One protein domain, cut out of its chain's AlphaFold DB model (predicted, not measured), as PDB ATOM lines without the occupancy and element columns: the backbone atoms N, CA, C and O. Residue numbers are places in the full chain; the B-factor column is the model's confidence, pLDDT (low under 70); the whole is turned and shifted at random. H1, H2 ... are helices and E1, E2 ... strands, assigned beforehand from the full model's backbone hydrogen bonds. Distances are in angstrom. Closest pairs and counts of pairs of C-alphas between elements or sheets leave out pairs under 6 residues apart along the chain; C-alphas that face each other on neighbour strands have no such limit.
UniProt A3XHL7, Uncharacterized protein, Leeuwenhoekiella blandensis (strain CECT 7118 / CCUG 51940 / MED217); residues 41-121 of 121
ATOM      1  N   GLU A  41      38.550   7.619 -12.151       96.44
ATOM      2  CA  GLU A  41      38.159   8.137 -13.452       96.44
ATOM      3  C   GLU A  41      37.282   7.122 -14.197       96.44
ATOM      4  O   GLU A  41      37.666   5.966 -14.397       96.44
ATOM      5  N   GLY A  42      36.111   7.579 -14.637       96.56
ATOM      6  CA  GLY A  42      35.212   6.848 -15.515       96.56
ATOM      7  C   GLY A  42      35.082   7.497 -16.888       96.56
ATOM      8  O   GLY A  42      35.510   8.630 -17.126       96.56
ATOM      9  N   ARG A  43      34.478   6.759 -17.815       96.31
ATOM     10  CA  ARG A  43      34.179   7.201 -19.176       96.31
ATOM     11  C   ARG A  43      32.744   6.849 -19.531       96.31
ATOM     12  O   ARG A  43      32.269   5.752 -19.260       96.31
ATOM     13  N   VAL A  44      32.049   7.785 -20.158       96.69
ATOM     14  CA  VAL A  44      30.656   7.601 -20.569       96.69
ATOM     15  C   VAL A  44      30.588   6.651 -21.760       96.69
ATOM     16  O   VAL A  44      31.173   6.926 -22.810       96.69
ATOM     17  N   LEU A  45      29.810   5.582 -21.627       96.56
ATOM     18  CA  LEU A  45      29.439   4.702 -22.733       96.56
ATOM     19  C   LEU A  45      28.198   5.251 -23.448       96.56
ATOM     20  O   LEU A  45      28.191   5.416 -24.668       96.56
ATOM     21  N   SER A  46      27.160   5.616 -22.691       95.62
ATOM     22  CA  SER A  46      25.962   6.265 -23.229       95.62
ATOM     23  C   SER A  46      25.242   7.110 -22.177       95.62
ATOM     24  O   SER A  46      25.311   6.835 -20.984       95.62
ATOM     25  N   ASN A  47      24.546   8.154 -22.628       93.88
ATOM     26  CA  ASN A  47      23.712   9.016 -21.790       93.88
ATOM     27  C   ASN A  47      22.392   9.280 -22.523       93.88
ATOM     28  O   ASN A  47      22.287  10.197 -23.346       93.88
ATOM     29  N   LEU A  48      21.405   8.426 -22.269       90.56
ATOM     30  CA  LEU A  48      20.152   8.390 -23.017       90.56
ATOM     31  C   LEU A  48      19.022   9.015 -22.207       90.56
ATOM     32  O   LEU A  48      18.942   8.842 -20.996       90.56
ATOM     33  N   LEU A  49      18.137   9.739 -22.889       85.06
ATOM     34  CA  LEU A  49      16.870  10.166 -22.306       85.06
ATOM     35  C   LEU A  49      15.976   8.940 -22.125       85.06
ATOM     36  O   LEU A  49      15.717   8.213 -23.082       85.06
ATOM     37  N   ASP A  50      15.487   8.743 -20.909       77.88
ATOM     38  CA  ASP A  50      14.432   7.787 -20.632       77.88
ATOM     39  C   ASP A  50      13.084   8.476 -20.848       77.88
ATOM     40  O   ASP A  50      12.621   9.277 -20.038       77.88
ATOM     41  N   PHE A  51      12.452   8.184 -21.983       69.06
ATOM     42  CA  PHE A  51      11.162   8.771 -22.339       69.06
ATOM     43  C   PHE A  51      10.004   8.247 -21.480       69.06
ATOM     44  O   PHE A  51       8.941   8.866 -21.466       69.06
ATOM     45  N   SER A  52      10.198   7.147 -20.742       69.62
ATOM     46  CA  SER A  52       9.188   6.611 -19.825       69.62
ATOM     47  C   SER A  52       9.121   7.380 -18.499       69.62
ATOM     48  O   SER A  52       8.097   7.356 -17.815       69.62
ATOM     49  N   LEU A  53      10.179   8.122 -18.150       61.94
ATOM     50  CA  LEU A  53      10.310   8.865 -16.900       61.94
ATOM     51  C   LEU A  53      10.632  10.330 -17.197       61.94
ATOM     52  O   LEU A  53      11.731  10.650 -17.625       61.94
ATOM     53  N   SER A  54       9.679  11.231 -16.946       58.97
ATOM     54  CA  SER A  54       9.797  12.703 -17.001       58.97
ATOM     55  C   SER A  54      11.238  13.274 -17.049       58.97
ATOM     56  O   SER A  54      11.791  13.630 -16.012       58.97
ATOM     57  N   ARG A  55      11.829  13.395 -18.250       60.94
ATOM     58  CA  ARG A  55      13.168  13.981 -18.514       60.94
ATOM     59  C   ARG A  55      14.339  13.384 -17.711       60.94
ATOM     60  O   ARG A  55      15.363  14.050 -17.549       60.94
ATOM     61  N   ASN A  56      14.221  12.149 -17.245       75.44
ATOM     62  CA  ASN A  56      15.309  11.470 -16.559       75.44
ATOM     63  C   ASN A  56      16.264  10.855 -17.579       75.44
ATOM     64  O   ASN A  56      15.846  10.394 -18.639       75.44
ATOM     65  N   ARG A  57      17.564  10.888 -17.284       87.19
ATOM     66  CA  ARG A  57      18.569  10.231 -18.116       87.19
ATOM     67  C   ARG A  57      19.020   8.929 -17.479       87.19
ATOM     68  O   ARG A  57      18.955   8.760 -16.259       87.19
ATOM     69  N   VAL A  58      19.476   8.033 -18.339       92.19
ATOM     70  CA  VAL A  58      20.178   6.807 -17.991       92.19
ATOM     71  C   VAL A  58      21.613   6.964 -18.459       92.19
ATOM     72  O   VAL A  58      21.869   7.120 -19.658       92.19
ATOM     73  N   LEU A  59      22.536   6.943 -17.508       94.94
ATOM     74  CA  LEU A  59      23.967   6.996 -17.746       94.94
ATOM     75  C   LEU A  59      24.542   5.587 -17.639       94.94
ATOM     76  O   LEU A  59      24.478   4.959 -16.586       94.94
ATOM     77  N   ASN A  60      25.139   5.120 -18.729       97.00
ATOM     78  CA  ASN A  60      25.998   3.945 -18.744       97.00
ATOM     79  C   ASN A  60      27.442   4.413 -18.857       97.00
ATOM     80  O   ASN A  60      27.764   5.275 -19.685       97.00
ATOM     81  N   TYR A  61      28.319   3.836 -18.055       97.75
ATOM     82  CA  TYR A  61      29.714   4.241 -17.980       97.75
ATOM     83  C   TYR A  61      30.609   3.057 -17.657       97.75
ATOM     84  O   TYR A  61      30.155   2.029 -17.173       97.75
ATOM     85  N   GLU A  62      31.892   3.222 -17.922       97.94
ATOM     86  CA  GLU A  62      32.944   2.295 -17.521       97.94
ATOM     87  C   GLU A  62      33.934   3.003 -16.588       97.94
ATOM     88  O   GLU A  62      34.110   4.219 -16.677       97.94
ATOM     89  N   TYR A  63      34.563   2.260 -15.685       97.62
ATOM     90  CA  TYR A  63      35.513   2.751 -14.683       97.62
ATOM     91  C   TYR A  63      36.589   1.694 -14.408       97.62
ATOM     92  O   TYR A  63      36.485   0.565 -14.882       97.62
ATOM     93  N   PHE A  64      37.658   2.079 -13.704       95.75
ATOM     94  CA  PHE A  64      38.931   1.338 -13.703       95.75
ATOM     95  C   PHE A  64      39.499   1.167 -15.113       95.75
ATOM     96  O   PHE A  64      39.793   0.069 -15.572       95.75
ATOM     97  N   LEU A  65      39.653   2.297 -15.806       89.69
ATOM     98  CA  LEU A  65      40.018   2.349 -17.224       89.69
ATOM     99  C   LEU A  65      41.396   1.749 -17.551       89.69
ATOM    100  O   LEU A  65      41.661   1.485 -18.720       89.69
ATOM    101  N   ASP A  66      42.249   1.568 -16.541       91.38
ATOM    102  CA  ASP A  66      43.587   0.989 -16.679       91.38
ATOM    103  C   ASP A  66      43.595  -0.547 -16.532       91.38
ATOM    104  O   ASP A  66      44.635  -1.178 -16.711       91.38
ATOM    105  N   GLN A  67      42.455  -1.165 -16.201       91.62
ATOM    106  CA  GLN A  67      42.315  -2.622 -16.150       91.62
ATOM    107  C   GLN A  67      42.048  -3.202 -17.544       91.62
ATOM    108  O   GLN A  67      41.432  -2.556 -18.390       91.62
ATOM    109  N   GLU A  68      42.468  -4.454 -17.767       91.94
ATOM    110  CA  GLU A  68      42.226  -5.173 -19.030       91.94
ATOM    111  C   GLU A  68      40.729  -5.248 -19.364       91.94
ATOM    112  O   GLU A  68      40.334  -5.093 -20.518       91.94
ATOM    113  N   THR A  69      39.893  -5.432 -18.338       94.38
ATOM    114  CA  THR A  69      38.433  -5.382 -18.447       94.38
ATOM    115  C   THR A  69      37.884  -4.351 -17.458       94.38
ATOM    116  O   THR A  69      37.716  -4.678 -16.283       94.38
ATOM    117  N   PRO A  70      37.608  -3.112 -17.904       96.75
ATOM    118  CA  PRO A  70      36.969  -2.099 -17.075       96.75
ATOM    119  C   PRO A  70      35.615  -2.574 -16.537       96.75
ATOM    120  O   PRO A  70      34.875  -3.295 -17.214       96.75
ATOM    121  N   LEU A  71      35.261  -2.130 -15.333       97.56
ATOM    122  CA  LEU A  71      33.932  -2.378 -14.780       97.56
ATOM    123  C   LEU A  71      32.913  -1.434 -15.414       97.56
ATOM    124  O   LEU A  71      33.247  -0.321 -15.816       97.56
ATOM    125  N   VAL A  72      31.656  -1.877 -15.482       97.56
ATOM    126  CA  VAL A  72      30.553  -1.116 -16.080       97.56
ATOM    127  C   VAL A  72      29.555  -0.721 -15.003       97.56
ATOM    128  O   VAL A  72      29.111  -1.550 -14.210       97.56
ATOM    129  N   GLY A  73      29.205   0.558 -14.990       96.19
ATOM    130  CA  GLY A  73      28.207   1.144 -14.117       96.19
ATOM    131  C   GLY A  73      26.996   1.627 -14.903       96.19
ATOM    132  O   GLY A  73      27.059   1.938 -16.096       96.19
ATOM    133  N   TYR A  74      25.876   1.682 -14.199       94.75
ATOM    134  CA  TYR A  74      24.584   2.118 -14.704       94.75
ATOM    135  C   TYR A  74      23.952   3.001 -13.644       94.75
ATOM    136  O   TYR A  74      23.932   2.619 -12.475       94.75
ATOM    137  N   GLU A  75      23.389   4.132 -14.050       93.56
ATOM    138  CA  GLU A  75      22.642   4.986 -13.141       93.56
ATOM    139  C   GLU A  75      21.479   5.693 -13.837       93.56
ATOM    140  O   GLU A  75      21.629   6.280 -14.913       93.56
ATOM    141  N   ARG A  76      20.296   5.628 -13.224       91.00
ATOM    142  CA  ARG A  76      19.064   6.254 -13.724       91.00
ATOM    143  C   ARG A  76      18.679   7.462 -12.889       91.00
ATOM    144  O   ARG A  76      18.996   7.526 -11.711       91.00
ATOM    145  N   ASN A  77      17.859   8.336 -13.471       87.31
ATOM    146  CA  ASN A  77      17.400   9.589 -12.851       87.31
ATOM    147  C   ASN A  77      18.526  10.606 -12.634       87.31
ATOM    148  O   ASN A  77      18.430  11.467 -11.766       87.31
ATOM    149  N   ILE A  78      19.562  10.546 -13.468       86.62
ATOM    150  CA  ILE A  78      20.670  11.490 -13.406       86.62
ATOM    151  C   ILE A  78      20.406  12.731 -14.262       86.62
ATOM    152  O   ILE A  78      19.809  12.655 -15.341       86.62
ATOM    153  N   HIS A  79      20.880  13.889 -13.802       85.81
ATOM    154  CA  HIS A  79      20.782  15.149 -14.532       85.81
ATOM    155  C   HIS A  79      22.166  15.619 -14.993       85.81
ATOM    156  O   HIS A  79      22.806  16.451 -14.360       85.81
ATOM    157  N   THR A  80      22.644  15.059 -16.108       86.38
ATOM    158  CA  THR A  80      23.955  15.399 -16.681       86.38
ATOM    159  C   THR A  80      23.910  15.547 -18.201       86.38
ATOM    160  O   THR A  80      23.150  14.862 -18.893       86.38
ATOM    161  N   THR A  81      24.734  16.449 -18.732       88.25
ATOM    162  CA  THR A  81      24.875  16.744 -20.168       88.25
ATOM    163  C   THR A  81      26.061  16.030 -20.819       88.25
ATOM    164  O   THR A  81      26.338  16.271 -21.997       88.25
ATOM    165  N   LEU A  82      26.734  15.145 -20.076       90.62
ATOM    166  CA  LEU A  82      27.858  14.351 -20.564       90.62
ATOM    167  C   LEU A  82      27.508  13.560 -21.834       90.62
ATOM    168  O   LEU A  82      26.413  13.005 -21.962       90.62
ATOM    169  N   LYS A  83      28.457  13.480 -22.759       92.06
ATOM    170  CA  LYS A  83      28.360  12.754 -24.028       92.06
ATOM    171  C   LYS A  83      29.192  11.478 -23.975       92.06
ATOM    172  O   LYS A  83      30.104  11.352 -23.164       92.06
ATOM    173  N   THR A  84      28.900  10.535 -24.869       93.88
ATOM    174  CA  THR A  84      29.723   9.330 -25.047       93.88
ATOM    175  C   THR A  84      31.196   9.699 -25.234       93.88
ATOM    176  O   THR A  84      31.534  10.532 -26.075       93.88
ATOM    177  N   GLY A  85      32.066   9.060 -24.454       92.94
ATOM    178  CA  GLY A  85      33.507   9.305 -24.427       92.94
ATOM    179  C   GLY A  85      33.967  10.388 -23.448       92.94
ATOM    180  O   GLY A  85      35.170  10.462 -23.183       92.94
ATOM    181  N   ASP A  86      33.063  11.193 -22.884       93.62
ATOM    182  CA  ASP A  86      33.436  12.157 -21.847       93.62
ATOM    183  C   ASP A  86      33.934  11.425 -20.596       93.62
ATOM    184  O   ASP A  86      33.469  10.328 -20.268       93.62
ATOM    185  N   ARG A  87      34.911  12.029 -19.915       94.62
ATOM    186  CA  ARG A  87      35.488  11.502 -18.676       94.62
ATOM    187  C   ARG A  87      34.950  12.272 -17.477       94.62
ATOM    188  O   ARG A  87      34.705  13.475 -17.560       94.62
ATOM    189  N   PHE A  88      34.739  11.569 -16.375       95.81
ATOM    190  CA  PHE A  88      34.180  12.113 -15.139       95.81
ATOM    191  C   PHE A  88      34.641  11.275 -13.944       95.81
ATOM    192  O   PHE A  88      35.287  10.243 -14.122       95.81
ATOM    193  N   ILE A  89      34.334  11.729 -12.732       97.12
ATOM    194  CA  ILE A  89      34.645  10.999 -11.506       97.12
ATOM    195  C   ILE A  89      33.494  10.065 -11.148       97.12
ATOM    196  O   ILE A  89      32.338  10.483 -11.054       97.12
ATOM    197  N   VAL A  90      33.843   8.802 -10.933       97.69
ATOM    198  CA  VAL A  90      32.970   7.736 -10.449       97.69
ATOM    199  C   VAL A  90      33.308   7.474  -8.987       97.69
ATOM    200  O   VAL A  90      34.478   7.325  -8.633       97.69
ATOM    201  N   LEU A  91      32.277   7.412  -8.149       97.81
ATOM    202  CA  LEU A  91      32.376   6.970  -6.764       97.81
ATOM    203  C   LEU A  91      32.249   5.451  -6.744       97.81
ATOM    204  O   LEU A  91      31.253   4.920  -7.231       97.81
ATOM    205  N   VAL A  92      33.242   4.755  -6.198       98.06
ATOM    206  CA  VAL A  92      33.259   3.290  -6.098       98.06
ATOM    207  C   VAL A  92      33.301   2.881  -4.636       98.06
ATOM    208  O   VAL A  92      34.115   3.395  -3.869       98.06
ATOM    209  N   HIS A  93      32.415   1.969  -4.248       97.88
ATOM    210  CA  HIS A  93      32.328   1.492  -2.874       97.88
ATOM    211  C   HIS A  93      33.585   0.693  -2.494       97.88
ATOM    212  O   HIS A  93      34.081  -0.136  -3.265       97.88
ATOM    213  N   LYS A  94      34.113   0.924  -1.290       97.75
ATOM    214  CA  LYS A  94      35.397   0.366  -0.828       97.75
ATOM    215  C   LYS A  94      35.381  -1.154  -0.687       97.75
ATOM    216  O   LYS A  94      36.400  -1.788  -0.945       97.75
ATOM    217  N   GLN A  95      34.253  -1.737  -0.286       97.31
ATOM    218  CA  GLN A  95      34.130  -3.176  -0.011       97.31
ATOM    219  C   GLN A  95      33.494  -3.970  -1.161       97.31
ATOM    220  O   GLN A  95      33.603  -5.193  -1.182       97.31
ATOM    221  N   ASP A  96      32.845  -3.301  -2.118       96.75
ATOM    222  CA  ASP A  96      32.238  -3.942  -3.291       96.75
ATOM    223  C   ASP A  96      32.416  -3.025  -4.500       96.75
ATOM    224  O   ASP A  96      31.627  -2.112  -4.734       96.75
ATOM    225  N   SER A  97      33.446  -3.294  -5.299       95.50
ATOM    226  CA  SER A  97      33.781  -2.467  -6.457       95.50
ATOM    227  C   SER A  97      32.721  -2.477  -7.556       95.50
ATOM    228  O   SER A  97      32.844  -1.707  -8.496       95.50
ATOM    229  N   THR A  98      31.706  -3.346  -7.477       95.75
ATOM    230  CA  THR A  98      30.581  -3.377  -8.423       95.75
ATOM    231  C   THR A  98      29.452  -2.419  -8.034       95.75
ATOM    232  O   THR A  98      28.486  -2.269  -8.786       95.75
ATOM    233  N   ILE A  99      29.550  -1.773  -6.867       96.50
ATOM    234  CA  ILE A  99      28.678  -0.672  -6.452       96.50
ATOM    235  C   ILE A  99      29.375   0.635  -6.817       96.50
ATOM    236  O   ILE A  99      30.411   0.991  -6.250       96.50
ATOM    237  N   SER A 100      28.783   1.358  -7.765       97.31
ATOM    238  CA  SER A 100      29.309   2.631  -8.241       97.31
ATOM    239  C   SER A 100      28.209   3.657  -8.491       97.31
ATOM    240  O   SER A 100      27.080   3.298  -8.840       97.31
ATOM    241  N   PHE A 101      28.567   4.934  -8.359       97.00
ATOM    242  CA  PHE A 101      27.696   6.080  -8.616       97.00
ATOM    243  C   PHE A 101      28.448   7.198  -9.346       97.00
ATOM    244  O   PHE A 101      29.677   7.295  -9.314       97.00
ATOM    245  N   PHE A 102      27.702   8.074 -10.001       95.62
ATOM    246  CA  PHE A 102      28.189   9.330 -10.528       95.62
ATOM    247  C   PHE A 102      28.655  10.229  -9.383       95.62
ATOM    248  O   PHE A 102      27.880  10.558  -8.489       95.62
ATOM    249  N   GLY A 103      29.917  10.653  -9.434       95.31
ATOM    250  CA  GLY A 103      30.458  11.654  -8.522       95.31
ATOM    251  C   GLY A 103      30.259  13.055  -9.080       95.31
ATOM    252  O   GLY A 103      29.314  13.760  -8.739       95.31
ATOM    253  N   TYR A 104      31.176  13.476  -9.950       93.62
ATOM    254  CA  TYR A 104      31.165  14.822 -10.520       93.62
ATOM    255  C   TYR A 104      31.977  14.914 -11.814       93.62
ATOM    256  O   TYR A 104      32.803  14.059 -12.138       93.62
ATOM    257  N   VAL A 105      31.760  15.990 -12.571       91.81
ATOM    258  CA  VAL A 105      32.581  16.315 -13.744       91.81
ATOM    259  C   VAL A 105      33.755  17.172 -13.291       91.81
ATOM    260  O   VAL A 105      33.572  18.322 -12.901       91.81
ATOM    261  N   ASN A 106      34.966  16.623 -13.354       85.44
ATOM    262  CA  ASN A 106      36.176  17.400 -13.115       85.44
ATOM    263  C   ASN A 106      36.511  18.228 -14.380       85.44
ATOM    264  O   ASN A 106      36.708  17.632 -15.446       85.44
ATOM    265  N   PRO A 107      36.614  19.571 -14.297       80.56
ATOM    266  CA  PRO A 107      36.913  20.423 -15.452       80.56
ATOM    267  C   PRO A 107      38.178  20.010 -16.220       80.56
ATOM    268  O   PRO A 107      38.198  20.041 -17.448       80.56
ATOM    269  N   MET A 108      39.210  19.530 -15.515       80.25
ATOM    270  CA  MET A 108      40.467  19.093 -16.137       80.25
ATOM    271  C   MET A 108      40.309  17.821 -16.981       80.25
ATOM    272  O   MET A 108      41.131  17.558 -17.862       80.25
ATOM    273  N   LEU A 109      39.291  17.002 -16.705       77.62
ATOM    274  CA  LEU A 109      38.978  15.809 -17.493       77.62
ATOM    275  C   LEU A 109      38.170  16.171 -18.741       77.62
ATOM    276  O   LEU A 109      38.427  15.628 -19.818       77.62
ATOM    277  N   LEU A 110      37.259  17.140 -18.615       72.00
ATOM    278  CA  LEU A 110      36.465  17.653 -19.728       72.00
ATOM    279  C   LEU A 110      37.358  18.261 -20.823       72.00
ATOM    280  O   LEU A 110      37.201  17.931 -22.001       72.00
ATOM    281  N   ASP A 111      38.348  19.069 -20.438       72.62
ATOM    282  CA  ASP A 111      39.303  19.666 -21.380       72.62
ATOM    283  C   ASP A 111      40.111  18.607 -22.142       72.62
ATOM    284  O   ASP A 111      40.291  18.718 -23.359       72.62
ATOM    285  N   ARG A 112      40.543  17.531 -21.467       68.88
ATOM    286  CA  ARG A 112      41.242  16.410 -22.122       68.88
ATOM    287  C   ARG A 112      40.352  15.690 -23.130       68.88
ATOM    288  O   ARG A 112      40.818  15.375 -24.228       68.88
ATOM    289  N   SER A 113      39.083  15.451 -22.794       69.06
ATOM    290  CA  SER A 113      38.120  14.855 -23.728       69.06
ATOM    291  C   SER A 113      37.929  15.733 -24.969       69.06
ATOM    292  O   SER A 113      37.988  15.227 -26.094       69.06
ATOM    293  N   ILE A 114      37.813  17.055 -24.798       71.38
ATOM    294  CA  ILE A 114      37.694  18.013 -25.909       71.38
ATOM    295  C   ILE A 114      38.958  18.023 -26.780       71.38
ATOM    296  O   ILE A 114      38.857  17.985 -28.010       71.38
ATOM    297  N   GLN A 115      40.147  18.050 -26.177       70.88
ATOM    298  CA  GLN A 115      41.414  18.030 -26.917       70.88
ATOM    299  C   GLN A 115      41.569  16.755 -27.752       70.88
ATOM    300  O   GLN A 115      41.902  16.831 -28.936       70.88
ATOM    301  N   LYS A 116      41.261  15.586 -27.178       70.88
ATOM    302  CA  LYS A 116      41.361  14.301 -27.883       70.88
ATOM    303  C   LYS A 116      40.382  14.201 -29.056       70.88
ATOM    304  O   LYS A 116      40.722  13.627 -30.087       70.88
ATOM    305  N   LEU A 117      39.184  14.779 -28.930       69.69
ATOM    306  CA  LEU A 117      38.224  14.868 -30.035       69.69
ATOM    307  C   LEU A 117      38.729  15.766 -31.172       69.69
ATOM    308  O   LEU A 117      38.518  15.435 -32.337       69.69
ATOM    309  N   ARG A 118      39.412  16.874 -30.857       71.38
ATOM    310  CA  ARG A 118      39.991  17.777 -31.868       71.38
ATOM    311  C   ARG A 118      41.114  17.127 -32.671       71.38
ATOM    312  O   ARG A 118      41.195  17.378 -33.859       71.38
ATOM    313  N   GLN A 119      41.932  16.278 -32.052       71.12
ATOM    314  CA  GLN A 119      43.032  15.571 -32.729       71.12
ATOM    315  C   GLN A 119      42.571  14.450 -33.675       71.12
ATOM    316  O   GLN A 119      43.372  13.934 -34.446       71.12
ATOM    317  N   ARG A 120      41.304  14.025 -33.592       66.50
ATOM    318  CA  ARG A 120      40.724  12.967 -34.438       66.50
ATOM    319  C   ARG A 120      40.013  13.502 -35.691       66.50
ATOM    320  O   ARG A 120      39.438  12.699 -36.423       66.50
ATOM    321  N   ARG A 121      39.993  14.822 -35.898       53.00
ATOM    322  CA  ARG A 121      39.496  15.492 -37.110       53.00
ATOM    323  C   ARG A 121      40.667  16.001 -37.929       53.00
ATOM    324  O   ARG A 121      40.509  16.008 -39.165       53.00
TER     325      ARG A 121
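This is residues 41 to 121 of the 121 residues of an uncharacterized protein of Leeuwenhoekiella blandensis (strain CECT 7118 / CCUG 51940 / MED217) (UniProt A3XHL7). One antiparallel sheet of five short strands is curled round like part of a small barrel, folded so that E3 and E2 face E4 and E5 with E1 as the hinge; the barrel is not fully closed, for its edge strands E3 and E5 come near each other without being neighbours. The single helix H1 lies outside, beside E4, and residues 79 to 86 cross from E3 over to E4. The printed part has 81 residues, with E1, E2, E3, E4, E5 and H1 in that order along the chain, and the sheet runs E3, E2, E1, E4, E5. The class is mixed, helices and strands; the whole is compact and rounded, with a radius of gyration of the C-alphas of 13.1 A and spans of 37 by 33 by 21 A.

E1, residues 41 to 50, bends by 58 degrees at residue 45. It forms an antiparallel hairpin with E2, residues 56 to 63; N 48 and O 58 are 3.0 A apart, within hydrogen-bond range. E2 forms a hairpin with E3, residues 71 to 78, where N 61 and O 73 are 3.0 A apart. E1, E2 and E3 are a meander, each strand the antiparallel neighbour of the one before. With E4, residues 87 to 93, they make a Greek key, in which the fourth strand is the antiparallel neighbour of the first; N 42 and O 88 are 2.8 A apart. E4 is staggered: it pairs with E1 over residues 87 to 89 and with E5, residues 100 to 104, over residues 89 to 92. E4 and E5 form a hairpin, with N 91 and O 101 2.9 A apart. The closest C-alphas of E3 and E5 are those of Gly 73 and Ser 100, 6.2 A apart, while E1 and E5 are apart. H1, residues 107 to 118, is on the sheet at a height of 7.6 A, over none of the strands, but only just, with 2 of its C-alphas falling on E4. The closest C-alphas of E4 and H1 are those of Arg 87 and Leu 109, 5.7 A apart. In H1, 7 of 8 O i to N i+4 pairs are within hydrogen-bond range.

E1 begins at C-alpha 41, (38.159, 8.137, -13.452), and is 24.8 A long; E2 is 22.1 A, E3 19.2 A, E4 19.0 A and E5 12.5 A. H1 is 16.9 A long and ends at C-alpha 118, (39.991, 17.777, -31.868).

The two C-alphas farthest apart are those of Gln 95 and Arg 121, 41.9 A. The printed part has no cut, and no link is long. Confidence is under 70 at residues 51 to 55, 112 to 113, 117 and 120 to 121; the mean pLDDT of the printed part is 87.5.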